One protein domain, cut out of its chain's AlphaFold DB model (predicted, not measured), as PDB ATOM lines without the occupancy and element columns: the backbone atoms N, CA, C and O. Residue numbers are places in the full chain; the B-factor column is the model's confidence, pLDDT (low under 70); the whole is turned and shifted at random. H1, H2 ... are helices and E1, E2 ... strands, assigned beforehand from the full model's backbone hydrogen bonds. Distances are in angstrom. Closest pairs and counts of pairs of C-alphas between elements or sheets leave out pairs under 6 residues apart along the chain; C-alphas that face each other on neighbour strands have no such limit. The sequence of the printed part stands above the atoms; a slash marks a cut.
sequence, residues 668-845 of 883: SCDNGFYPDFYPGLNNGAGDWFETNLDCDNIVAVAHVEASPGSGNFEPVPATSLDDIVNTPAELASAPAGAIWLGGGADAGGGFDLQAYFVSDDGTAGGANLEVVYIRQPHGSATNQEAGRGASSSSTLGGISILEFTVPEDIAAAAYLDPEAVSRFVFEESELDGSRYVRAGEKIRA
ATOM      1  N   SER A 668      77.414 156.569  96.860       78.50
ATOM      2  CA  SER A 668      76.188 156.843  96.128       78.50
ATOM      3  C   SER A 668      74.951 156.755  97.028       78.50
ATOM      4  O   SER A 668      74.923 156.061  98.052       78.50
ATOM      5  N   CYS A 669      73.926 157.521  96.668       72.12
ATOM      6  CA  CYS A 669      72.610 157.506  97.296       72.12
ATOM      7  C   CYS A 669      71.590 156.648  96.534       72.12
ATOM      8  O   CYS A 669      70.541 156.349  97.104       72.12
ATOM      9  N   ASP A 670      71.918 156.205  95.320       58.97
ATOM     10  CA  ASP A 670      71.077 155.413  94.417       58.97
ATOM     11  C   ASP A 670      71.527 153.945  94.330       58.97
ATOM     12  O   ASP A 670      71.597 153.358  93.261       58.97
ATOM     13  N   ASN A 671      71.801 153.295  95.463       44.03
ATOM     14  CA  ASN A 671      72.194 151.878  95.459       44.03
ATOM     15  C   ASN A 671      71.011 150.914  95.202       44.03
ATOM     16  O   ASN A 671      70.858 149.910  95.898       44.03
ATOM     17  N   GLY A 672      70.181 151.194  94.200       42.69
ATOM     18  CA  GLY A 672      69.511 150.161  93.426       42.69
ATOM     19  C   GLY A 672      70.399 149.868  92.226       42.69
ATOM     20  O   GLY A 672      70.513 150.696  91.336       42.69
ATOM     21  N   PHE A 673      71.028 148.698  92.185       40.22
ATOM     22  CA  PHE A 673      71.860 148.237  91.065       40.22
ATOM     23  C   PHE A 673      71.063 148.034  89.745       40.22
ATOM     24  O   PHE A 673      71.486 147.272  88.896       40.22
ATOM     25  N   TYR A 674      69.901 148.675  89.554       35.50
ATOM     26  CA  TYR A 674      69.117 148.689  88.311       35.50
ATOM     27  C   TYR A 674      68.233 149.959  88.252       35.50
ATOM     28  O   TYR A 674      67.597 150.293  89.255       35.50
ATOM     29  N   PRO A 675      68.163 150.681  87.115       38.25
ATOM     30  CA  PRO A 675      68.234 152.139  87.110       38.25
ATOM     31  C   PRO A 675      66.896 152.882  86.969       38.25
ATOM     32  O   PRO A 675      65.887 152.391  86.460       38.25
ATOM     33  N   ASP A 676      66.965 154.151  87.361       30.64
ATOM     34  CA  ASP A 676      65.956 155.215  87.358       30.64
ATOM     35  C   ASP A 676      65.487 155.699  85.957       30.64
ATOM     36  O   ASP A 676      64.843 156.747  85.845       30.64
ATOM     37  N   PHE A 677      65.768 154.982  84.861       35.81
ATOM     38  CA  PHE A 677      65.639 155.556  83.508       35.81
ATOM     39  C   PHE A 677      64.334 155.247  82.748       35.81
ATOM     40  O   PHE A 677      64.063 155.843  81.705       35.81
ATOM     41  N   TYR A 678      63.427 154.428  83.299       31.48
ATOM     42  CA  TYR A 678      62.091 154.206  82.720       31.48
ATOM     43  C   TYR A 678      60.983 154.971  83.468       31.48
ATOM     44  O   TYR A 678      60.385 154.442  84.414       31.48
ATOM     45  N   PRO A 679      60.562 156.173  83.016       31.09
ATOM     46  CA  PRO A 679      59.389 156.850  83.556       31.09
ATOM     47  C   PRO A 679      58.115 156.166  83.034       31.09
ATOM     48  O   PRO A 679      57.397 156.685  82.177       31.09
ATOM     49  N   GLY A 680      57.807 154.975  83.545       30.44
ATOM     50  CA  GLY A 680      56.637 154.213  83.105       30.44
ATOM     51  C   GLY A 680      56.471 152.826  83.710       30.44
ATOM     52  O   GLY A 680      55.333 152.357  83.803       30.44
ATOM     53  N   LEU A 681      57.551 152.201  84.179       28.95
ATOM     54  CA  LEU A 681      57.505 150.902  84.844       28.95
ATOM     55  C   LEU A 681      57.563 151.111  86.360       28.95
ATOM     56  O   LEU A 681      58.606 151.047  86.991       28.95
ATOM     57  N   ASN A 682      56.395 151.350  86.962       30.73
ATOM     58  CA  ASN A 682      56.189 151.199  88.408       30.73
ATOM     59  C   ASN A 682      56.280 149.707  88.795       30.73
ATOM     60  O   ASN A 682      55.289 149.121  89.233       30.73
ATOM     61  N   ASN A 683      57.441 149.086  88.617       29.88
ATOM     62  CA  ASN A 683      57.723 147.737  89.093       29.88
ATOM     63  C   ASN A 683      58.733 147.788  90.243       29.88
ATOM     64  O   ASN A 683      59.757 147.140  90.171       29.88
ATOM     65  N   GLY A 684      58.435 148.562  91.295       36.03
ATOM     66  CA  GLY A 684      58.852 148.311  92.689       36.03
ATOM     67  C   GLY A 684      60.326 148.021  93.024       36.03
ATOM     68  O   GLY A 684      60.583 147.644  94.159       36.03
ATOM     69  N   ALA A 685      61.270 148.171  92.096       35.16
ATOM     70  CA  ALA A 685      62.677 147.805  92.266       35.16
ATOM     71  C   ALA A 685      63.533 148.938  92.864       35.16
ATOM     72  O   ALA A 685      64.686 148.711  93.200       35.16
ATOM     73  N   GLY A 686      62.949 150.130  93.051       42.00
ATOM     74  CA  GLY A 686      63.557 151.269  93.752       42.00
ATOM     75  C   GLY A 686      63.098 151.445  95.207       42.00
ATOM     76  O   GLY A 686      63.403 152.459  95.815       42.00
ATOM     77  N   ASP A 687      62.346 150.495  95.772       47.69
ATOM     78  CA  ASP A 687      61.926 150.534  97.179       47.69
ATOM     79  C   ASP A 687      62.735 149.491  97.977       47.69
ATOM     80  O   ASP A 687      62.176 148.517  98.479       47.69
ATOM     81  N   TRP A 688      64.060 149.669  98.116       53.09
ATOM     82  CA  TRP A 688      64.838 148.857  99.078       53.09
ATOM     83  C   TRP A 688      64.321 149.077 100.514       53.09
ATOM     84  O   TRP A 688      64.459 148.212 101.375       53.09
ATOM     85  N   PHE A 689      63.649 150.213 100.746       57.59
ATOM     86  CA  PHE A 689      62.834 150.493 101.923       57.59
ATOM     87  C   PHE A 689      61.443 151.010 101.530       57.59
ATOM     88  O   PHE A 689      61.336 152.056 100.892       57.59
ATOM     89  N   GLU A 690      60.364 150.441 102.086       57.34
ATOM     90  CA  GLU A 690      58.990 150.990 101.970       57.34
ATOM     91  C   GLU A 690      58.878 152.459 102.440       57.34
ATOM     92  O   GLU A 690      57.907 153.167 102.147       57.34
ATOM     93  N   THR A 691      59.836 152.924 103.250       57.84
ATOM     94  CA  THR A 691      59.877 154.299 103.754       57.84
ATOM     95  C   THR A 691      60.462 155.316 102.779       57.84
ATOM     96  O   THR A 691      60.339 156.502 103.094       57.84
ATOM     97  N   ASN A 692      61.023 154.882 101.638       62.94
ATOM     98  CA  ASN A 692      61.636 155.721 100.599       62.94
ATOM     99  C   ASN A 692      62.647 156.708 101.213       62.94
ATOM    100  O   ASN A 692      62.332 157.891 101.396       62.94
ATOM    101  N   LEU A 693      63.804 156.189 101.640       71.19
ATOM    102  CA  LEU A 693      64.870 156.994 102.248       71.19
ATOM    103  C   LEU A 693      65.514 157.909 101.199       71.19
ATOM    104  O   LEU A 693      65.368 157.698 100.000       71.19
ATOM    105  N   ASP A 694      66.188 158.963 101.656       70.12
ATOM    106  CA  ASP A 694      66.868 159.913 100.771       70.12
ATOM    107  C   ASP A 694      68.137 159.292 100.145       70.12
ATOM    108  O   ASP A 694      68.565 159.741  99.087       70.12
ATOM    109  N   CYS A 695      68.732 158.278 100.793       74.81
ATOM    110  CA  CYS A 695      69.859 157.492 100.282       74.81
ATOM    111  C   CYS A 695      69.731 156.029 100.740       74.81
ATOM    112  O   CYS A 695      69.554 155.786 101.944       74.81
ATOM    113  N   ASP A 696      69.920 155.069  99.835       71.88
ATOM    114  CA  ASP A 696      69.667 153.640 100.099       71.88
ATOM    115  C   ASP A 696      70.928 152.787 100.334       71.88
ATOM    116  O   ASP A 696      70.821 151.605 100.639       71.88
ATOM    117  N   ASN A 697      72.129 153.376 100.336       79.75
ATOM    118  CA  ASN A 697      73.413 152.704 100.628       79.75
ATOM    119  C   ASN A 697      73.621 152.290 102.108       79.75
ATOM    120  O   ASN A 697      74.707 152.430 102.686       79.75
ATOM    121  N   ILE A 698      72.561 151.824 102.762       84.06
ATOM    122  CA  ILE A 698      72.522 151.446 104.172       84.06
ATOM    123  C   ILE A 698      73.051 150.030 104.364       84.06
ATOM    124  O   ILE A 698      72.697 149.102 103.645       84.06
ATOM    125  N   VAL A 699      73.834 149.835 105.425       88.00
ATOM    126  CA  VAL A 699      74.249 148.497 105.849       88.00
ATOM    127  C   VAL A 699      73.128 147.853 106.668       88.00
ATOM    128  O   VAL A 699      72.763 148.341 107.745       88.00
ATOM    129  N   ALA A 700      72.577 146.748 106.169       86.50
ATOM    130  CA  ALA A 700      71.520 146.000 106.841       86.50
ATOM    131  C   ALA A 700      72.086 145.005 107.870       86.50
ATOM    132  O   ALA A 700      73.055 144.289 107.616       86.50
ATOM    133  N   VAL A 701      71.450 144.915 109.040       89.06
ATOM    134  CA  VAL A 701      71.799 143.930 110.090       89.06
ATOM    135  C   VAL A 701      70.868 142.724 110.118       89.06
ATOM    136  O   VAL A 701      71.178 141.722 110.753       89.06
ATOM    137  N   ALA A 702      69.717 142.822 109.454       83.31
ATOM    138  CA  ALA A 702      68.744 141.749 109.295       83.31
ATOM    139  C   ALA A 702      67.766 142.096 108.165       83.31
ATOM    140  O   ALA A 702      67.721 143.240 107.723       83.31
ATOM    141  N   HIS A 703      66.929 141.133 107.782       81.88
ATOM    142  CA  HIS A 703      65.782 141.341 106.901       81.88
ATOM    143  C   HIS A 703      64.511 140.830 107.597       81.88
ATOM    144  O   HIS A 703      64.525 139.771 108.233       81.88
ATOM    145  N   VAL A 704      63.419 141.592 107.543       80.56
ATOM    146  CA  VAL A 704      62.149 141.281 108.220       80.56
ATOM    147  C   VAL A 704      60.976 141.427 107.266       80.56
ATOM    148  O   VAL A 704      60.898 142.401 106.533       80.56
ATOM    149  N   GLU A 705      60.023 140.494 107.294       75.88
ATOM    150  CA  GLU A 705      58.847 140.606 106.426       75.88
ATOM    151  C   GLU A 705      58.069 141.910 106.687       75.88
ATOM    152  O   GLU A 705      57.632 142.158 107.820       75.88
ATOM    153  N   ALA A 706      57.833 142.697 105.630       69.31
ATOM    154  CA  ALA A 706      57.071 143.951 105.660       69.31
ATOM    155  C   ALA A 706      55.687 143.759 106.303       69.31
ATOM    156  O   ALA A 706      55.152 144.609 107.023       69.31
ATOM    157  N   SER A 707      55.083 142.591 106.070       74.44
ATOM    158  CA  SER A 707      53.869 142.134 106.733       74.44
ATOM    159  C   SER A 707      53.884 140.610 106.870       74.44
ATOM    160  O   SER A 707      54.266 139.935 105.926       74.44
ATOM    161  N   PRO A 708      53.412 140.027 107.991       72.69
ATOM    162  CA  PRO A 708      53.476 138.580 108.185       72.69
ATOM    163  C   PRO A 708      52.814 137.792 107.043       72.69
ATOM    164  O   PRO A 708      51.597 137.899 106.846       72.69
ATOM    165  N   GLY A 709      53.604 136.978 106.345       65.62
ATOM    166  CA  GLY A 709      53.192 136.162 105.205       65.62
ATOM    167  C   GLY A 709      53.111 136.907 103.871       65.62
ATOM    168  O   GLY A 709      52.437 136.406 102.972       65.62
ATOM    169  N   SER A 710      53.724 138.091 103.743       75.19
ATOM    170  CA  SER A 710      53.836 138.792 102.456       75.19
ATOM    171  C   SER A 710      54.890 138.178 101.538       75.19
ATOM    172  O   SER A 710      54.747 138.321 100.331       75.19
ATOM    173  N   GLY A 711      55.926 137.531 102.086       66.75
ATOM    174  CA  GLY A 711      57.111 137.110 101.327       66.75
ATOM    175  C   GLY A 711      58.051 138.261 100.940       66.75
ATOM    176  O   GLY A 711      59.139 138.003 100.447       66.75
ATOM    177  N   ASN A 712      57.665 139.513 101.211       63.88
ATOM    178  CA  ASN A 712      58.490 140.700 100.976       63.88
ATOM    179  C   ASN A 712      59.273 141.025 102.245       63.88
ATOM    180  O   ASN A 712      58.649 141.304 103.276       63.88
ATOM    181  N   PHE A 713      60.601 140.990 102.170       69.56
ATOM    182  CA  PHE A 713      61.495 141.238 103.293       69.56
ATOM    183  C   PHE A 713      62.157 142.608 103.176       69.56
ATOM    184  O   PHE A 713      62.863 142.881 102.217       69.56
ATOM    185  N   GLU A 714      61.965 143.430 104.200       73.19
ATOM    186  CA  GLU A 714      62.566 144.751 104.324       73.19
ATOM    187  C   GLU A 714      63.877 144.659 105.113       73.19
ATOM    188  O   GLU A 714      63.914 143.998 106.165       73.19
ATOM    189  N   PRO A 715      64.944 145.339 104.678       79.31
ATOM    190  CA  PRO A 715      66.167 145.460 105.452       79.31
ATOM    191  C   PRO A 715      65.931 146.203 106.774       79.31
ATOM    192  O   PRO A 715      65.149 147.148 106.893       79.31
ATOM    193  N   VAL A 716      66.650 145.779 107.810       85.94
ATOM    194  CA  VAL A 716      66.741 146.463 109.100       85.94
ATOM    195  C   VAL A 716      68.057 147.241 109.121       85.94
ATOM    196  O   VAL A 716      69.113 146.606 109.187       85.94
ATOM    197  N   PRO A 717      68.029 148.586 109.107       87.88
ATOM    198  CA  PRO A 717      69.241 149.400 109.111       87.88
ATOM    199  C   PRO A 717      70.081 149.203 110.370       87.88
ATOM    200  O   PRO A 717      69.550 149.225 111.487       87.88
ATOM    201  N   ALA A 718      71.402 149.123 110.212       92.81
ATOM    202  CA  ALA A 718      72.326 149.407 111.302       92.81
ATOM    203  C   ALA A 718      72.189 150.871 111.740       92.81
ATOM    204  O   ALA A 718      72.075 151.781 110.919       92.81
ATOM    205  N   THR A 719      72.236 151.114 113.049       93.88
ATOM    206  CA  THR A 719      72.109 152.460 113.638       93.88
ATOM    207  C   THR A 719      73.374 152.922 114.351       93.88
ATOM    208  O   THR A 719      73.454 154.065 114.809       93.88
ATOM    209  N   SER A 720      74.367 152.045 114.461       94.88
ATOM    210  CA  SER A 720      75.705 152.362 114.934       94.88
ATOM    211  C   SER A 720      76.731 151.400 114.352       94.88
ATOM    212  O   SER A 720      76.397 150.263 114.038       94.88
ATOM    213  N   LEU A 721      77.992 151.833 114.254       95.38
ATOM    214  CA  LEU A 721      79.092 150.969 113.803       95.38
ATOM    215  C   LEU A 721      79.250 149.713 114.672       95.38
ATOM    216  O   LEU A 721      79.702 148.695 114.173       95.38
ATOM    217  N   ASP A 722      78.857 149.756 115.947       95.12
ATOM    218  CA  ASP A 722      78.859 148.563 116.803       95.12
ATOM    219  C   ASP A 722      77.824 147.511 116.351       95.12
ATOM    220  O   ASP A 722      78.014 146.333 116.625       95.12
ATOM    221  N   ASP A 723      76.755 147.897 115.640       95.38
ATOM    222  CA  ASP A 723      75.700 146.969 115.195       95.38
ATOM    223  C   ASP A 723      76.180 146.021 114.074       95.38
ATOM    224  O   ASP A 723      75.551 144.994 113.832       95.38
ATOM    225  N   ILE A 724      77.274 146.372 113.388       95.00
ATOM    226  CA  ILE A 724      77.838 145.620 112.252       95.00
ATOM    227  C   ILE A 724      79.147 144.897 112.603       95.00
ATOM    228  O   ILE A 724      79.752 144.251 111.748       95.00
ATOM    229  N   VAL A 725      79.625 145.029 113.846       96.50
ATOM    230  CA  VAL A 725      80.847 144.366 114.311       96.50
ATOM    231  C   VAL A 725      80.466 143.120 115.090       96.50
ATOM    232  O   VAL A 725      79.767 143.175 116.096       96.50
ATOM    233  N   ASN A 726      80.973 141.981 114.644       96.38
ATOM    234  CA  ASN A 726      80.642 140.680 115.196       96.38
ATOM    235  C   ASN A 726      81.750 140.212 116.151       96.38
ATOM    236  O   ASN A 726      82.936 140.471 115.943       96.38
ATOM    237  N   THR A 727      81.407 139.463 117.191       96.19
ATOM    238  CA  THR A 727      82.377 138.566 117.836       96.19
ATOM    239  C   THR A 727      82.646 137.353 116.936       96.19
ATOM    240  O   THR A 727      81.792 136.990 116.125       96.19
ATOM    241  N   PRO A 728      83.762 136.619 117.119       92.81
ATOM    242  CA  PRO A 728      83.991 135.367 116.390       92.81
ATOM    243  C   PRO A 728      82.862 134.333 116.552       92.81
ATOM    244  O   PRO A 728      82.649 133.501 115.678       92.81
ATOM    245  N   ALA A 729      82.133 134.376 117.673       91.69
ATOM    246  CA  ALA A 729      80.989 133.500 117.911       91.69
ATOM    247  C   ALA A 729      79.727 133.954 117.154       91.69
ATOM    248  O   ALA A 729      78.959 133.110 116.697       91.69
ATOM    249  N   GLU A 730      79.507 135.265 117.027       92.88
ATOM    250  CA  GLU A 730      78.397 135.827 116.247       92.88
ATOM    251  C   GLU A 730      78.617 135.600 114.753       92.88
ATOM    252  O   GLU A 730      77.704 135.097 114.102       92.88
ATOM    253  N   LEU A 731      79.843 135.812 114.251       92.00
ATOM    254  CA  LEU A 731      80.190 135.548 112.850       92.00
ATOM    255  C   LEU A 731      79.833 134.111 112.429       92.00
ATOM    256  O   LEU A 731      79.303 133.889 111.348       92.00
ATOM    257  N   ALA A 732      80.088 133.137 113.307       86.25
ATOM    258  CA  ALA A 732      79.856 131.722 113.026       86.25
ATOM    259  C   ALA A 732      78.393 131.261 113.178       86.25
ATOM    260  O   ALA A 732      78.092 130.118 112.844       86.25
ATOM    261  N   SER A 733      77.500 132.078 113.752       84.12
ATOM    262  CA  SER A 733      76.140 131.631 114.102       84.12
ATOM    263  C   SER A 733      75.015 132.484 113.530       84.12
ATOM    264  O   SER A 733      73.989 131.932 113.142       84.12
ATOM    265  N   ALA A 734      75.179 133.803 113.506       82.69
ATOM    266  CA  ALA A 734      74.213 134.750 112.963       82.69
ATOM    267  C   ALA A 734      74.931 136.086 112.701       82.69
ATOM    268  O   ALA A 734      74.760 137.025 113.486       82.69
ATOM    269  N   PRO A 735      75.785 136.157 111.665       87.62
ATOM    270  CA  PRO A 735      76.530 137.367 111.363       87.62
ATOM    271  C   PRO A 735      75.588 138.497 110.941       87.62
ATOM    272  O   PRO A 735      74.617 138.274 110.217       87.62
ATOM    273  N   ALA A 736      75.886 139.716 111.379       87.38
ATOM    274  CA  ALA A 736      75.140 140.919 111.026       87.38
ATOM    275  C   ALA A 736      76.038 141.936 110.311       87.38
ATOM    276  O   ALA A 736      77.244 141.988 110.562       87.38
ATOM    277  N   GLY A 737      75.435 142.772 109.460       87.62
ATOM    278  CA  GLY A 737      76.114 143.928 108.874       87.62
ATOM    279  C   GLY A 737      77.091 143.592 107.753       87.62
ATOM    280  O   GLY A 737      78.165 144.189 107.696       87.62
ATOM    281  N   ALA A 738      76.742 142.625 106.902       88.25
ATOM    282  CA  ALA A 738      77.536 142.265 105.733       88.25
ATOM    283  C   ALA A 738      77.664 143.454 104.770       88.25
ATOM    284  O   ALA A 738      76.690 144.170 104.532       88.25
ATOM    285  N   ILE A 739      78.847 143.632 104.189       89.38
ATOM    286  CA  ILE A 739      79.087 144.582 103.100       89.38
ATOM    287  C   ILE A 739      79.304 143.758 101.843       89.38
ATOM    288  O   ILE A 739      80.281 143.012 101.772       89.38
ATOM    289  N   TRP A 740      78.394 143.863 100.882       84.44
ATOM    290  CA  TRP A 740      78.559 143.207  99.591       84.44
ATOM    291  C   TRP A 740      79.739 143.834  98.845       84.44
ATOM    292  O   TRP A 740      79.879 145.058  98.814       84.44
ATOM    293  N   LEU A 741      80.623 142.985  98.329       81.00
ATOM    294  CA  LEU A 741      81.810 143.396  97.587       81.00
ATOM    295  C   LEU A 741      81.674 143.135  96.091       81.00
ATOM    296  O   LEU A 741      82.323 143.826  95.324       81.00
ATOM    297  N   GLY A 742      80.879 142.150  95.687       77.56
ATOM    298  CA  GLY A 742      80.802 141.705  94.303       77.56
ATOM    299  C   GLY A 742      80.325 140.263  94.223       77.56
ATOM    300  O   GLY A 742      80.068 139.626  95.251       77.56
ATOM    301  N   GLY A 743      80.257 139.748  93.004       75.69
ATOM    302  CA  GLY A 743      80.093 138.330  92.728       75.69
ATOM    303  C   GLY A 743      81.145 137.857  91.732       75.69
ATOM    304  O   GLY A 743      81.796 138.662  91.074       75.69
ATOM    305  N   GLY A 744      81.329 136.551  91.648       67.44
ATOM    306  CA  GLY A 744      82.200 135.924  90.664       67.44
ATOM    307  C   GLY A 744      81.645 134.574  90.248       67.44
ATOM    308  O   GLY A 744      80.649 134.104  90.802       67.44
ATOM    309  N   ALA A 745      82.288 133.946  89.274       62.06
ATOM    310  CA  ALA A 745      81.978 132.589  88.866       62.06
ATOM    311  C   ALA A 745      83.268 131.780  88.795       62.06
ATOM    312  O   ALA A 745      84.319 132.281  88.400       62.06
ATOM    313  N   ASP A 746      83.185 130.520  89.195       54.22
ATOM    314  CA  ASP A 746      84.236 129.536  88.982       54.22
ATOM    315  C   ASP A 746      83.615 128.206  88.542       54.22
ATOM    316  O   ASP A 746      82.406 128.114  88.313       54.22
ATOM    317  N   ALA A 747      84.430 127.155  88.437       43.84
ATOM    318  CA  ALA A 747      83.963 125.808  88.102       43.84
ATOM    319  C   ALA A 747      82.851 125.283  89.045       43.84
ATOM    320  O   ALA A 747      82.163 124.322  88.711       43.84
ATOM    321  N   GLY A 748      82.654 125.898  90.221       48.34
ATOM    322  CA  GLY A 748      81.579 125.599  91.170       48.34
ATOM    323  C   GLY A 748      80.309 126.444  91.003       48.34
ATOM    324  O   GLY A 748      79.397 126.300  91.818       48.34
ATOM    325  N   GLY A 749      80.235 127.305  89.985       60.50
ATOM    326  CA  GLY A 749      79.112 128.203  89.711       60.50
ATOM    327  C   GLY A 749      79.317 129.630  90.229       60.50
ATOM    328  O   GLY A 749      80.407 130.019  90.652       60.50
ATOM    329  N   GLY A 750      78.247 130.427  90.168       69.44
ATOM    330  CA  GLY A 750      78.239 131.802  90.667       69.44
ATOM    331  C   GLY A 750      78.354 131.867  92.191       69.44
ATOM    332  O   GLY A 750      77.883 130.981  92.910       69.44
ATOM    333  N   PHE A 751      78.971 132.921  92.710       77.88
ATOM    334  CA  PHE A 751      79.057 133.198  94.139       77.88
ATOM    335  C   PHE A 751      78.997 134.696  94.422       77.88
ATOM    336  O   PHE A 751      79.455 135.505  93.622       77.88
ATOM    337  N   ASP A 752      78.515 135.051  95.611       79.75
ATOM    338  CA  ASP A 752      78.607 136.398  96.170       79.75
ATOM    339  C   ASP A 752      79.778 136.493  97.149       79.75
ATOM    340  O   ASP A 752      80.082 135.551  97.886       79.75
ATOM    341  N   LEU A 753      80.422 137.653  97.217       84.19
ATOM    342  CA  LEU A 753      81.477 137.941  98.176       84.19
ATOM    343  C   LEU A 753      81.049 139.069  99.120       84.19
ATOM    344  O   LEU A 753      80.626 140.148  98.703       84.19
ATOM    345  N   GLN A 754      81.193 138.832 100.422       89.81
ATOM    346  CA  GLN A 754      80.784 139.753 101.478       89.81
ATOM    347  C   GLN A 754      81.900 139.975 102.502       89.81
ATOM    348  O   GLN A 754      82.646 139.064 102.853       89.81
ATOM    349  N   ALA A 755      81.999 141.190 103.034       93.75
ATOM    350  CA  ALA A 755      82.916 141.555 104.108       93.75
ATOM    351  C   ALA A 755      82.175 141.753 105.437       93.75
ATOM    352  O   ALA A 755      81.171 142.463 105.503       93.75
ATOM    353  N   TYR A 756      82.722 141.183 106.512       95.75
ATOM    354  CA  TYR A 756      82.212 141.324 107.877       95.75
ATOM    355  C   TYR A 756      83.281 141.881 108.808       95.75
ATOM    356  O   TYR A 756      84.399 141.370 108.862       95.75
ATOM    357  N   PHE A 757      82.927 142.880 109.616       97.06
ATOM    358  CA  PHE A 757      83.811 143.339 110.682       97.06
ATOM    359  C   PHE A 757      83.745 142.403 111.886       97.06
ATOM    360  O   PHE A 757      82.660 142.017 112.334       97.06
ATOM    361  N   VAL A 758      84.910 142.081 112.449       96.44
ATOM    362  CA  VAL A 758      85.038 141.213 113.625       96.44
ATOM    363  C   VAL A 758      85.959 141.847 114.654       96.44
ATOM    364  O   VAL A 758      87.013 142.368 114.303       96.44
ATOM    365  N   SER A 759      85.588 141.787 115.932       95.88
ATOM    366  CA  SER A 759      86.470 142.145 117.048       95.88
ATOM    367  C   SER A 759      86.278 141.217 118.247       95.88
ATOM    368  O   SER A 759      85.295 140.481 118.341       95.88
ATOM    369  N   ASP A 760      87.210 141.254 119.204       93.25
ATOM    370  CA  ASP A 760      87.168 140.393 120.396       93.25
ATOM    371  C   ASP A 760      85.864 140.536 121.210       93.25
ATOM    372  O   ASP A 760      85.447 139.589 121.883       93.25
ATOM    373  N   ASP A 761      85.260 141.729 121.212       94.06
ATOM    374  CA  ASP A 761      84.083 142.066 122.019       94.06
ATOM    375  C   ASP A 761      82.846 142.481 121.211       94.06
ATOM    376  O   ASP A 761      81.842 142.842 121.829       94.06
ATOM    377  N   GLY A 762      82.898 142.384 119.876       93.00
ATOM    378  CA  GLY A 762      81.779 142.728 118.992       93.00
ATOM    379  C   GLY A 762      81.514 144.231 118.918       93.00
ATOM    380  O   GLY A 762      80.386 144.654 118.718       93.00
ATOM    381  N   THR A 763      82.530 145.063 119.165       93.69
ATOM    382  CA  THR A 763      82.410 146.524 119.060       93.69
ATOM    383  C   THR A 763      83.482 147.114 118.155       93.69
ATOM    384  O   THR A 763      84.596 146.586 118.057       93.69
ATOM    385  N   ALA A 764      83.186 148.260 117.543       91.62
ATOM    386  CA  ALA A 764      84.113 149.010 116.693       91.62
ATOM    387  C   ALA A 764      85.327 149.552 117.474       91.62
ATOM    388  O   ALA A 764      86.365 149.864 116.895       91.62
ATOM    389  N   GLY A 765      85.214 149.666 118.803       90.06
ATOM    390  CA  GLY A 765      86.312 150.026 119.708       90.06
ATOM    391  C   GLY A 765      87.065 148.831 120.307       90.06
ATOM    392  O   GLY A 765      87.948 149.043 121.149       90.06
ATOM    393  N   GLY A 766      86.693 147.608 119.926       88.25
ATOM    394  CA  GLY A 766      87.242 146.356 120.431       88.25
ATOM    395  C   GLY A 766      88.705 146.131 120.053       88.25
ATOM    396  O   GLY A 766      89.264 146.763 119.155       88.25
ATOM    397  N   ALA A 767      89.364 145.214 120.763       89.62
ATOM    398  CA  ALA A 767      90.687 144.744 120.356       89.62
ATOM    399  C   ALA A 767      90.572 143.806 119.143       89.62
ATOM    400  O   ALA A 767      89.554 143.139 118.978       89.62
ATOM    401  N   ASN A 768      91.639 143.743 118.336       89.69
ATOM    402  CA  ASN A 768      91.730 142.896 117.140       89.69
ATOM    403  C   ASN A 768      90.578 143.119 116.145       89.69
ATOM    404  O   ASN A 768      90.049 142.159 115.604       89.69
ATOM    405  N   LEU A 769      90.185 144.381 115.932       94.06
ATOM    406  CA  LEU A 769      89.253 144.713 114.861       94.06
ATOM    407  C   LEU A 769      89.889 144.340 113.509       94.06
ATOM    408  O   LEU A 769      90.975 144.822 113.182       94.06
ATOM    409  N   GLU A 770      89.217 143.477 112.760       95.56
ATOM    410  CA  GLU A 770      89.623 142.981 111.443       95.56
ATOM    411  C   GLU A 770      88.400 142.838 110.526       95.56
ATOM    412  O   GLU A 770      87.261 143.027 110.966       95.56
ATOM    413  N   VAL A 771      88.640 142.542 109.251       97.19
ATOM    414  CA  VAL A 771      87.604 142.165 108.284       97.19
ATOM    415  C   VAL A 771      87.775 140.699 107.934       97.19
ATOM    416  O   VAL A 771      88.889 140.257 107.664       97.19
ATOM    417  N   VAL A 772      86.677 139.957 107.929       96.00
ATOM    418  CA  VAL A 772      86.617 138.587 107.425       96.00
ATOM    419  C   VAL A 772      85.808 138.600 106.136       96.00
ATOM    420  O   VAL A 772      84.690 139.118 106.117       96.00
ATOM    421  N   TYR A 773      86.386 138.055 105.072       93.50
ATOM    422  CA  TYR A 773      85.749 137.938 103.765       93.50
ATOM    423  C   TYR A 773      85.081 136.579 103.662       93.50
ATOM    424  O   TYR A 773      85.694 135.554 103.960       93.50
ATOM    425  N   ILE A 774      83.822 136.584 103.258       89.62
ATOM    426  CA  ILE A 774      82.964 135.418 103.190       89.62
ATOM    427  C   ILE A 774      82.449 135.282 101.759       89.62
ATOM    428  O   ILE A 774      81.828 136.202 101.234       89.62
ATOM    429  N   ARG A 775      82.694 134.126 101.156       86.56
ATOM    430  CA  ARG A 775      82.170 133.692  99.863       86.56
ATOM    431  C   ARG A 775      80.875 132.912 100.080       86.56
ATOM    432  O   ARG A 775      80.872 131.935 100.822       86.56
ATOM    433  N   GLN A 776      79.789 133.305  99.433       83.12
ATOM    434  CA  GLN A 776      78.501 132.621  99.458       83.12
ATOM    435  C   GLN A 776      78.174 132.121  98.044       83.12
ATOM    436  O   GLN A 776      77.697 132.899  97.222       83.12
ATOM    437  N   PRO A 777      78.430 130.841  97.733       79.12
ATOM    438  CA  PRO A 777      78.016 130.257  96.460       79.12
ATOM    439  C   PRO A 777      76.502 130.395  96.257       79.12
ATOM    440  O   PRO A 777      75.724 130.209  97.199       79.12
ATOM    441  N   HIS A 778      76.072 130.725  95.042       77.94
ATOM    442  CA  HIS A 778      74.656 130.798  94.694       77.94
ATOM    443  C   HIS A 778      74.011 129.420  94.861       77.94
ATOM    444  O   HIS A 778      74.603 128.396  94.528       77.94
ATOM    445  N   GLY A 779      72.803 129.381  95.428       64.44
ATOM    446  CA  GLY A 779      72.137 128.112  95.746       64.44
ATOM    447  C   GLY A 779      72.796 127.322  96.884       64.44
ATOM    448  O   GLY A 779      72.563 126.126  96.995       64.44
ATOM    449  N   SER A 780      73.624 127.967  97.715       70.88
ATOM    450  CA  SER A 780      74.158 127.381  98.943       70.88
ATOM    451  C   SER A 780      73.773 128.209 100.169       70.88
ATOM    452  O   SER A 780      74.078 129.402 100.263       70.88
ATOM    453  N   ALA A 781      73.192 127.564 101.179       62.34
ATOM    454  CA  ALA A 781      72.984 128.131 102.512       62.34
ATOM    455  C   ALA A 781      74.289 128.306 103.319       62.34
ATOM    456  O   ALA A 781      74.244 128.672 104.500       62.34
ATOM    457  N   THR A 782      75.460 128.008 102.738       70.75
ATOM    458  CA  THR A 782      76.734 127.935 103.458       70.75
ATOM    459  C   THR A 782      77.770 128.960 102.939       70.75
ATOM    460  O   THR A 782      78.377 128.837 101.882       70.75
ATOM    461  N   ASN A 783      78.027 129.956 103.789       77.75
ATOM    462  CA  ASN A 783      79.031 131.038 103.738       77.75
ATOM    463  C   ASN A 783      80.529 130.683 103.991       77.75
ATOM    464  O   ASN A 783      80.960 130.715 105.140       77.75
ATOM    465  N   GLN A 784      81.377 130.422 102.999       84.31
ATOM    466  CA  GLN A 784      82.793 130.041 103.188       84.31
ATOM    467  C   GLN A 784      83.710 131.223 103.560       84.31
ATOM    468  O   GLN A 784      83.578 132.291 102.985       84.31
ATOM    469  N   GLU A 785      84.695 131.062 104.453       88.69
ATOM    470  CA  GLU A 785      85.709 132.114 104.687       88.69
ATOM    471  C   GLU A 785      86.746 132.139 103.555       88.69
ATOM    472  O   GLU A 785      87.502 131.183 103.393       88.69
ATOM    473  N   ALA A 786      86.792 133.242 102.805       80.44
ATOM    474  CA  ALA A 786      87.734 133.482 101.710       80.44
ATOM    475  C   ALA A 786      89.063 134.084 102.195       80.44
ATOM    476  O   ALA A 786      90.111 133.862 101.600       80.44
ATOM    477  N   GLY A 787      89.049 134.831 103.303       87.00
ATOM    478  CA  GLY A 787      90.269 135.379 103.886       87.00
ATOM    479  C   GLY A 787      90.017 136.428 104.959       87.00
ATOM    480  O   GLY A 787      88.883 136.662 105.385       87.00
ATOM    481  N   ARG A 788      91.094 137.089 105.397       91.75
ATOM    482  CA  ARG A 788      91.047 138.139 106.424       91.75
ATOM    483  C   ARG A 788      91.885 139.345 106.040       91.75
ATOM    484  O   ARG A 788      92.971 139.209 105.484       91.75
ATOM    485  N   GLY A 789      91.393 140.523 106.397       91.25
ATOM    486  CA  GLY A 789      92.009 141.811 106.112       91.25
ATOM    487  C   GLY A 789      92.117 142.679 107.358       91.25
ATOM    488  O   GLY A 789      91.348 142.562 108.312       91.25
ATOM    489  N   ALA A 790      93.085 143.592 107.350       91.62
ATOM    490  CA  ALA A 790      93.165 144.609 108.388       91.62
ATOM    491  C   ALA A 790      92.049 145.646 108.204       91.62
ATOM    492  O   ALA A 790      91.743 146.053 107.084       91.62
ATOM    493  N   SER A 791      91.516 146.141 109.317       94.00
ATOM    494  CA  SER A 791      90.651 147.318 109.336       94.00
ATOM    495  C   SER A 791      91.242 148.425 110.199       94.00
ATOM    496  O   SER A 791      92.168 148.228 110.997       94.00
ATOM    497  N   SER A 792      90.713 149.630 110.033       89.81
ATOM    498  CA  SER A 792      91.053 150.766 110.877       89.81
ATOM    499  C   SER A 792      89.826 151.609 111.187       89.81
ATOM    500  O   SER A 792      88.908 151.702 110.384       89.81
ATOM    501  N   SER A 793      89.818 152.233 112.364       91.12
ATOM    502  CA  SER A 793      88.773 153.171 112.771       91.12
ATOM    503  C   SER A 793      89.304 154.601 112.740       91.12
ATOM    504  O   SER A 793      90.360 154.878 113.328       91.12
ATOM    505  N   SER A 794      88.560 155.522 112.145       91.81
ATOM    506  CA  SER A 794      88.929 156.932 112.043       91.81
ATOM    507  C   SER A 794      87.729 157.855 112.315       91.81
ATOM    508  O   SER A 794      86.631 157.430 112.688       91.81
ATOM    509  N   THR A 795      87.959 159.165 112.242       93.38
ATOM    510  CA  THR A 795      86.887 160.165 112.284       93.38
ATOM    511  C   THR A 795      87.222 161.270 111.299       93.38
ATOM    512  O   THR A 795      88.283 161.887 111.423       93.38
ATOM    513  N   LEU A 796      86.306 161.561 110.382       93.75
ATOM    514  CA  LEU A 796      86.450 162.585 109.348       93.75
ATOM    515  C   LEU A 796      85.230 163.505 109.385       93.75
ATOM    516  O   LEU A 796      84.104 163.035 109.478       93.75
ATOM    517  N   GLY A 797      85.430 164.823 109.451       90.75
ATOM    518  CA  GLY A 797      84.306 165.767 109.553       90.75
ATOM    519  C   GLY A 797      83.424 165.623 110.803       90.75
ATOM    520  O   GLY A 797      82.364 166.232 110.886       90.75
ATOM    521  N   GLY A 798      83.855 164.839 111.799       91.75
ATOM    522  CA  GLY A 798      83.038 164.470 112.961       91.75
ATOM    523  C   GLY A 798      82.189 163.205 112.774       91.75
ATOM    524  O   GLY A 798      81.480 162.835 113.708       91.75
ATOM    525  N   ILE A 799      82.297 162.540 111.623       94.88
ATOM    526  CA  ILE A 799      81.658 161.267 111.280       94.88
ATOM    527  C   ILE A 799      82.630 160.132 111.605       94.88
ATOM    528  O   ILE A 799      83.819 160.224 111.296       94.88
ATOM    529  N   SER A 800      82.143 159.094 112.286       95.19
ATOM    530  CA  SER A 800      82.959 157.919 112.622       95.19
ATOM    531  C   SER A 800      83.007 156.977 111.427       95.19
ATOM    532  O   SER A 800      81.962 156.742 110.822       95.19
ATOM    533  N   ILE A 801      84.192 156.455 111.110       95.50
ATOM    534  CA  ILE A 801      84.436 155.632 109.920       95.50
ATOM    535  C   ILE A 801      85.187 154.356 110.317       95.50
ATOM    536  O   ILE A 801      86.122 154.423 111.122       95.50
ATOM    537  N   LEU A 802      84.802 153.217 109.737       96.12
ATOM    538  CA  LEU A 802      85.644 152.020 109.646       96.12
ATOM    539  C   LEU A 802      86.090 151.831 108.193       96.12
ATOM    540  O   LEU A 802      85.262 151.853 107.290       96.12
ATOM    541  N   GLU A 803      87.387 151.643 107.975       95.19
ATOM    542  CA  GLU A 803      88.007 151.503 106.652       95.19
ATOM    543  C   GLU A 803      88.689 150.142 106.536       95.19
ATOM    544  O   GLU A 803      89.300 149.667 107.503       95.19
ATOM    545  N   PHE A 804      88.646 149.552 105.345       94.69
ATOM    546  CA  PHE A 804      89.384 148.341 105.010       94.69
ATOM    547  C   PHE A 804      89.759 148.319 103.530       94.69
ATOM    548  O   PHE A 804      89.383 149.188 102.740       94.69
ATOM    549  N   THR A 805      90.569 147.341 103.148       92.75
ATOM    550  CA  THR A 805      90.975 147.163 101.756       92.75
ATOM    551  C   THR A 805      90.971 145.699 101.426       92.75
ATOM    552  O   THR A 805      91.557 144.911 102.165       92.75
ATOM    553  N   VAL A 806      90.265 145.371 100.353       89.44
ATOM    554  CA  VAL A 806      90.145 144.020  99.834       89.44
ATOM    555  C   VAL A 806      91.529 143.570  99.346       89.44
ATOM    556  O   VAL A 806      92.179 144.317  98.610       89.44
ATOM    557  N   PRO A 807      92.034 142.420  99.823       85.44
ATOM    558  CA  PRO A 807      93.236 141.788  99.289       85.44
ATOM    559  C   PRO A 807      93.130 141.545  97.779       85.44
ATOM    560  O   PRO A 807      92.037 141.326  97.274       85.44
ATOM    561  N   GLU A 808      94.254 141.599  97.067       75.94
ATOM    562  CA  GLU A 808      94.305 141.529  95.598       75.94
ATOM    563  C   GLU A 808      93.780 140.199  95.038       75.94
ATOM    564  O   GLU A 808      93.020 140.196  94.079       75.94
ATOM    565  N   ASP A 809      94.103 139.085  95.692       72.25
ATOM    566  CA  ASP A 809      93.593 137.746  95.380       72.25
ATOM    567  C   ASP A 809      92.067 137.660  95.515       72.25
ATOM    568  O   ASP A 809      91.379 137.101  94.662       72.25
ATOM    569  N   ILE A 810      91.524 138.269  96.570       81.31
ATOM    570  CA  ILE A 810      90.080 138.326  96.814       81.31
ATOM    571  C   ILE A 810      89.394 139.290  95.836       81.31
ATOM    572  O   ILE A 810      88.283 139.023  95.387       81.31
ATOM    573  N   ALA A 811      90.047 140.408  95.513       76.75
ATOM    574  CA  ALA A 811      89.547 141.381  94.555       76.75
ATOM    575  C   ALA A 811      89.461 140.781  93.149       76.75
ATOM    576  O   ALA A 811      88.416 140.899  92.518       76.75
ATOM    577  N   ALA A 812      90.498 140.065  92.708       70.50
ATOM    578  CA  ALA A 812      90.506 139.366  91.428       70.50
ATOM    579  C   ALA A 812      89.382 138.324  91.332       70.50
ATOM    580  O   ALA A 812      88.686 138.267  90.325       70.50
ATOM    581  N   ALA A 813      89.147 137.551  92.399       67.19
ATOM    582  CA  ALA A 813      88.075 136.554  92.424       67.19
ATOM    583  C   ALA A 813      86.665 137.164  92.306       67.19
ATOM    584  O   ALA A 813      85.757 136.517  91.800       67.19
ATOM    585  N   ALA A 814      86.470 138.392  92.790       67.00
ATOM    586  CA  ALA A 814      85.191 139.100  92.734       67.00
ATOM    587  C   ALA A 814      85.126 140.138  91.601       67.00
ATOM    588  O   ALA A 814      84.267 141.015  91.660       67.00
ATOM    589  N   TYR A 815      86.061 140.078  90.640       70.19
ATOM    590  CA  TYR A 815      86.189 141.030  89.528       70.19
ATOM    591  C   TYR A 815      86.128 142.495  89.980       70.19
ATOM    592  O   TYR A 815      85.547 143.356  89.328       70.19
ATOM    593  N   LEU A 816      86.708 142.779  91.148       73.31
ATOM    594  CA  LEU A 816      86.748 144.125  91.689       73.31
ATOM    595  C   LEU A 816      87.793 144.947  90.953       73.31
ATOM    596  O   LEU A 816      88.978 144.599  90.961       73.31
ATOM    597  N   ASP A 817      87.374 146.108  90.457       69.94
ATOM    598  CA  ASP A 817      88.302 147.074  89.894       69.94
ATOM    599  C   ASP A 817      89.416 147.416  90.896       69.94
ATOM    600  O   ASP A 817      89.142 147.629  92.090       69.94
ATOM    601  N   PRO A 818      90.674 147.563  90.439       67.19
ATOM    602  CA  PRO A 818      91.806 147.934  91.295       67.19
ATOM    603  C   PRO A 818      91.581 149.222  92.103       67.19
ATOM    604  O   PRO A 818      92.234 149.470  93.120       67.19
ATOM    605  N   GLU A 819      90.656 150.060  91.651       69.75
ATOM    606  CA  GLU A 819      90.281 151.332  92.259       69.75
ATOM    607  C   GLU A 819      89.196 151.177  93.332       69.75
ATOM    608  O   GLU A 819      89.190 151.941  94.301       69.75
ATOM    609  N   ALA A 820      88.353 150.149  93.214       71.12
ATOM    610  CA  ALA A 820      87.233 149.844  94.102       71.12
ATOM    611  C   ALA A 820      87.626 148.937  95.288       71.12
ATOM    612  O   ALA A 820      86.806 148.606  96.150       71.12
ATOM    613  N   VAL A 821      88.900 148.545  95.401       84.75
ATOM    614  CA  VAL A 821      89.377 147.657  96.482       84.75
ATOM    615  C   VAL A 821      89.367 148.311  97.865       84.75
ATOM    616  O   VAL A 821      89.438 147.628  98.886       84.75
ATOM    617  N   SER A 822      89.323 149.641  97.951       90.69
ATOM    618  CA  SER A 822      89.327 150.370  99.223       90.69
ATOM    619  C   SER A 822      87.915 150.804  99.600       90.69
ATOM    620  O   SER A 822      87.290 151.600  98.912       90.69
ATOM    621  N   ARG A 823      87.416 150.296 100.728       92.12
ATOM    622  CA  ARG A 823      86.019 150.442 101.154       92.12
ATOM    623  C   ARG A 823      85.933 151.049 102.546       92.12
ATOM    624  O   ARG A 823      86.858 150.926 103.362       92.12
ATOM    625  N   PHE A 824      84.808 151.687 102.848       94.94
ATOM    626  CA  PHE A 824      84.539 152.184 104.190       94.94
ATOM    627  C   PHE A 824      83.056 152.124 104.556       94.94
ATOM    628  O   PHE A 824      82.177 152.082 103.702       94.94
ATOM    629  N   VAL A 825      82.789 152.148 105.859       95.50
ATOM    630  CA  VAL A 825      81.449 152.320 106.427       95.50
ATOM    631  C   VAL A 825      81.449 153.452 107.435       95.50
ATOM    632  O   VAL A 825      82.446 153.690 108.123       95.50
ATOM    633  N   PHE A 826      80.333 154.163 107.538       95.44
ATOM    634  CA  PHE A 826      80.250 155.383 108.327       95.44
ATOM    635  C   PHE A 826      78.895 155.557 109.002       95.44
ATOM    636  O   PHE A 826      77.870 155.119 108.494       95.44
ATOM    637  N   GLU A 827      78.899 156.207 110.166       94.38
ATOM    638  CA  GLU A 827      77.686 156.498 110.939       94.38
ATOM    639  C   GLU A 827      77.269 157.964 110.772       94.38
ATOM    640  O   GLU A 827      77.979 158.871 111.220       94.38
ATOM    641  N   GLU A 828      76.090 158.203 110.198       91.31
ATOM    642  CA  GLU A 828      75.558 159.547 109.951       91.31
ATOM    643  C   GLU A 828      74.100 159.699 110.416       91.31
ATOM    644  O   GLU A 828      73.453 158.730 110.808       91.31
ATOM    645  N   SER A 829      73.607 160.940 110.488       89.31
ATOM    646  CA  SER A 829      72.195 161.215 110.810       89.31
ATOM    647  C   SER A 829      71.627 162.484 110.163       89.31
ATOM    648  O   SER A 829      70.622 163.028 110.629       89.31
ATOM    649  N   GLU A 830      72.344 163.052 109.200       84.62
ATOM    650  CA  GLU A 830      72.033 164.340 108.584       84.62
ATOM    651  C   GLU A 830      71.114 164.202 107.371       84.62
ATOM    652  O   GLU A 830      70.314 165.115 107.160       84.62
ATOM    653  N   LEU A 831      71.189 163.085 106.639       83.81
ATOM    654  CA  LEU A 831      70.417 162.853 105.412       83.81
ATOM    655  C   LEU A 831      68.933 162.633 105.742       83.81
ATOM    656  O   LEU A 831      68.108 163.507 105.500       83.81
ATOM    657  N   ASP A 832      68.620 161.566 106.476       82.88
ATOM    658  CA  ASP A 832      67.233 161.157 106.766       82.88
ATOM    659  C   ASP A 832      66.722 161.578 108.156       82.88
ATOM    660  O   ASP A 832      65.631 161.209 108.606       82.88
ATOM    661  N   GLY A 833      67.539 162.308 108.923       82.19
ATOM    662  CA  GLY A 833      67.232 162.752 110.290       82.19
ATOM    663  C   GLY A 833      67.184 161.644 111.355       82.19
ATOM    664  O   GLY A 833      67.003 161.947 112.543       82.19
ATOM    665  N   SER A 834      67.357 160.384 110.954       86.75
ATOM    666  CA  SER A 834      67.613 159.223 111.812       86.75
ATOM    667  C   SER A 834      69.062 158.783 111.652       86.75
ATOM    668  O   SER A 834      69.709 159.148 110.684       86.75
ATOM    669  N   ARG A 835      69.594 158.052 112.636       91.00
ATOM    670  CA  ARG A 835      70.982 157.596 112.591       91.00
ATOM    671  C   ARG A 835      71.083 156.262 111.862       91.00
ATOM    672  O   ARG A 835      70.433 155.319 112.312       91.00
ATOM    673  N   TYR A 836      71.938 156.196 110.848       91.88
ATOM    674  CA  TYR A 836      72.193 154.995 110.058       91.88
ATOM    675  C   TYR A 836      73.688 154.746 109.865       91.88
ATOM    676  O   TYR A 836      74.504 155.666 109.986       91.88
ATOM    677  N   VAL A 837      74.034 153.491 109.583       93.50
ATOM    678  CA  VAL A 837      75.344 153.111 109.054       93.50
ATOM    679  C   VAL A 837      75.225 152.882 107.558       93.50
ATOM    680  O   VAL A 837      74.324 152.178 107.106       93.50
ATOM    681  N   ARG A 838      76.149 153.476 106.812       90.81
ATOM    682  CA  ARG A 838      76.187 153.461 105.351       90.81
ATOM    683  C   ARG A 838      77.533 152.954 104.856       90.81
ATOM    684  O   ARG A 838      78.515 153.040 105.597       90.81
ATOM    685  N   ALA A 839      77.568 152.436 103.636       90.62
ATOM    686  CA  ALA A 839      78.785 151.986 102.966       90.62
ATOM    687  C   ALA A 839      79.179 152.941 101.831       90.62
ATOM    688  O   ALA A 839      78.332 153.619 101.252       90.62
ATOM    689  N   GLY A 840      80.474 153.000 101.536       90.19
ATOM    690  CA  GLY A 840      81.025 153.806 100.456       90.19
ATOM    691  C   GLY A 840      82.408 153.331 100.023       90.19
ATOM    692  O   GLY A 840      82.975 152.372 100.570       90.19
ATOM    693  N   GLU A 841      82.963 154.038  99.051       90.31
ATOM    694  CA  GLU A 841      84.234 153.722  98.412       90.31
ATOM    695  C   GLU A 841      85.289 154.778  98.712       90.31
ATOM    696  O   GLU A 841      85.044 155.987  98.744       90.31
ATOM    697  N   LYS A 842      86.502 154.307  98.990       91.00
ATOM    698  CA  LYS A 842      87.629 155.172  99.289       91.00
ATOM    699  C   LYS A 842      88.626 155.121  98.152       91.00
ATOM    700  O   LYS A 842      89.366 154.158  97.997       91.00
ATOM    701  N   ILE A 843      88.786 156.246  97.494       88.56
ATOM    702  CA  ILE A 843      89.822 156.447  96.496       88.56
ATOM    703  C   ILE A 843      91.070 156.892  97.235       88.56
ATOM    704  O   ILE A 843      91.026 157.843  98.017       88.56
ATOM    705  N   ARG A 844      92.188 156.191  97.049       88.81
ATOM    706  CA  ARG A 844      93.440 156.515  97.740       88.81
ATOM    707  C   ARG A 844      94.259 157.520  96.944       88.81
ATOM    708  O   ARG A 844      94.386 157.427  95.725       88.81
ATOM    709  N   ALA A 845      94.914 158.429  97.656       90.06
ATOM    710  CA  ALA A 845      95.892 159.314  97.043       90.06
ATOM    711  C   ALA A 845      97.016 158.508  96.363       90.06
ATOM    712  O   ALA A 845      97.650 157.649  96.981       90.06
TER     713      ALA A 845
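This is residues 668 to 845 of the 883 residues of an uncharacterized protein of Exilibacterium tricleocarpae (UniProt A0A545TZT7). One strongly twisted sheet of seven strands is curled like part of a barrel and folded back on itself, with E3, E4 and E5 facing E7, E8 and E9 across the hinge E6, and it curls round the short helix H3. The small hairpin of E1 and E2 sits to one side, and the unnamed stretch before it has a loop, residues 677 to 684, that sticks out. The printed part has 178 residues, running E1 E2 H1 H2 E3 E4 E5 E6 E7 H3 E8 E9; the large sheet has the order E3 - E4 - E5 - E6 - E7 - E8 - E9, antiparallel throughout. The class is mostly strand, with under half of the residues in named elements. The whole is compact, with a radius of gyration of the C-alphas of 16.6 A and spans of 47 by 46 by 39 A.

E1, residues 700 to 705, and E2, residues 713 to 717, form an antiparallel hairpin, with N 701 and O 716 within hydrogen-bond range at 2.9 A. H1, residues 721 to 724, is on the large sheet at a height of 6.5 A; its closest C-alphas with E8, residues 822 to 828, are those of Leu 721 and Glu 827, 6.4 A apart. H2, residues 728 to 731, only grazes the sheet. E3, residues 739 to 746, E4, residues 749 to 758, E5, residues 770 to 777, E6, residues 784 to 796, and E7, residues 799 to 805, form a meander, each strand the antiparallel neighbour of the one before. Pairs within hydrogen-bond range are N 741 and O 753, 2.9 A, for E3 and E4; N 754 and O 774, 2.8 A, for E4 and E5; N 771 and O 789, 2.9 A, for E5 and E6; and N 792 and O 803, 2.9 A, for E6 and E7. E6 bends by 66 degrees at residue 787. H3, residues 808 to 813, has its closest C-alphas with E3 at Ala 813 and Gly 744, 6.2 A apart, and lies on the opposite face from H1. E8 pairs with E7 through N 802 and O 825, 2.9 A, and with E9, residues 836 to 843, through N 826 and O 838, 2.9 A. The edge strands E3 and E9 come closest at the C-alphas of Ile 739 and Ala 839, 7.4 A. In H3 every O i to N i+4 pair is within hydrogen-bond range; H1 and H2 are too short for such a pair.

E1 begins at C-alpha 700, (71.520, 146.000, 106.841). E6 is the longest strand, 33.3 A; E4 measures 27.9 A, E5 22.8 A, E9 22.3 A and E3 21.3 A. E9 ends at C-alpha 843, (89.822, 156.447, 96.496).

The C-alphas farthest apart, Gly 680 and Ala 767, are 51.3 A apart. The printed part has no cut, and the link from E4 to E5 is long. Mean pLDDT of the printed part is 78.7; 42 residues are under 70, among them 670 to 692 and 744 to 750.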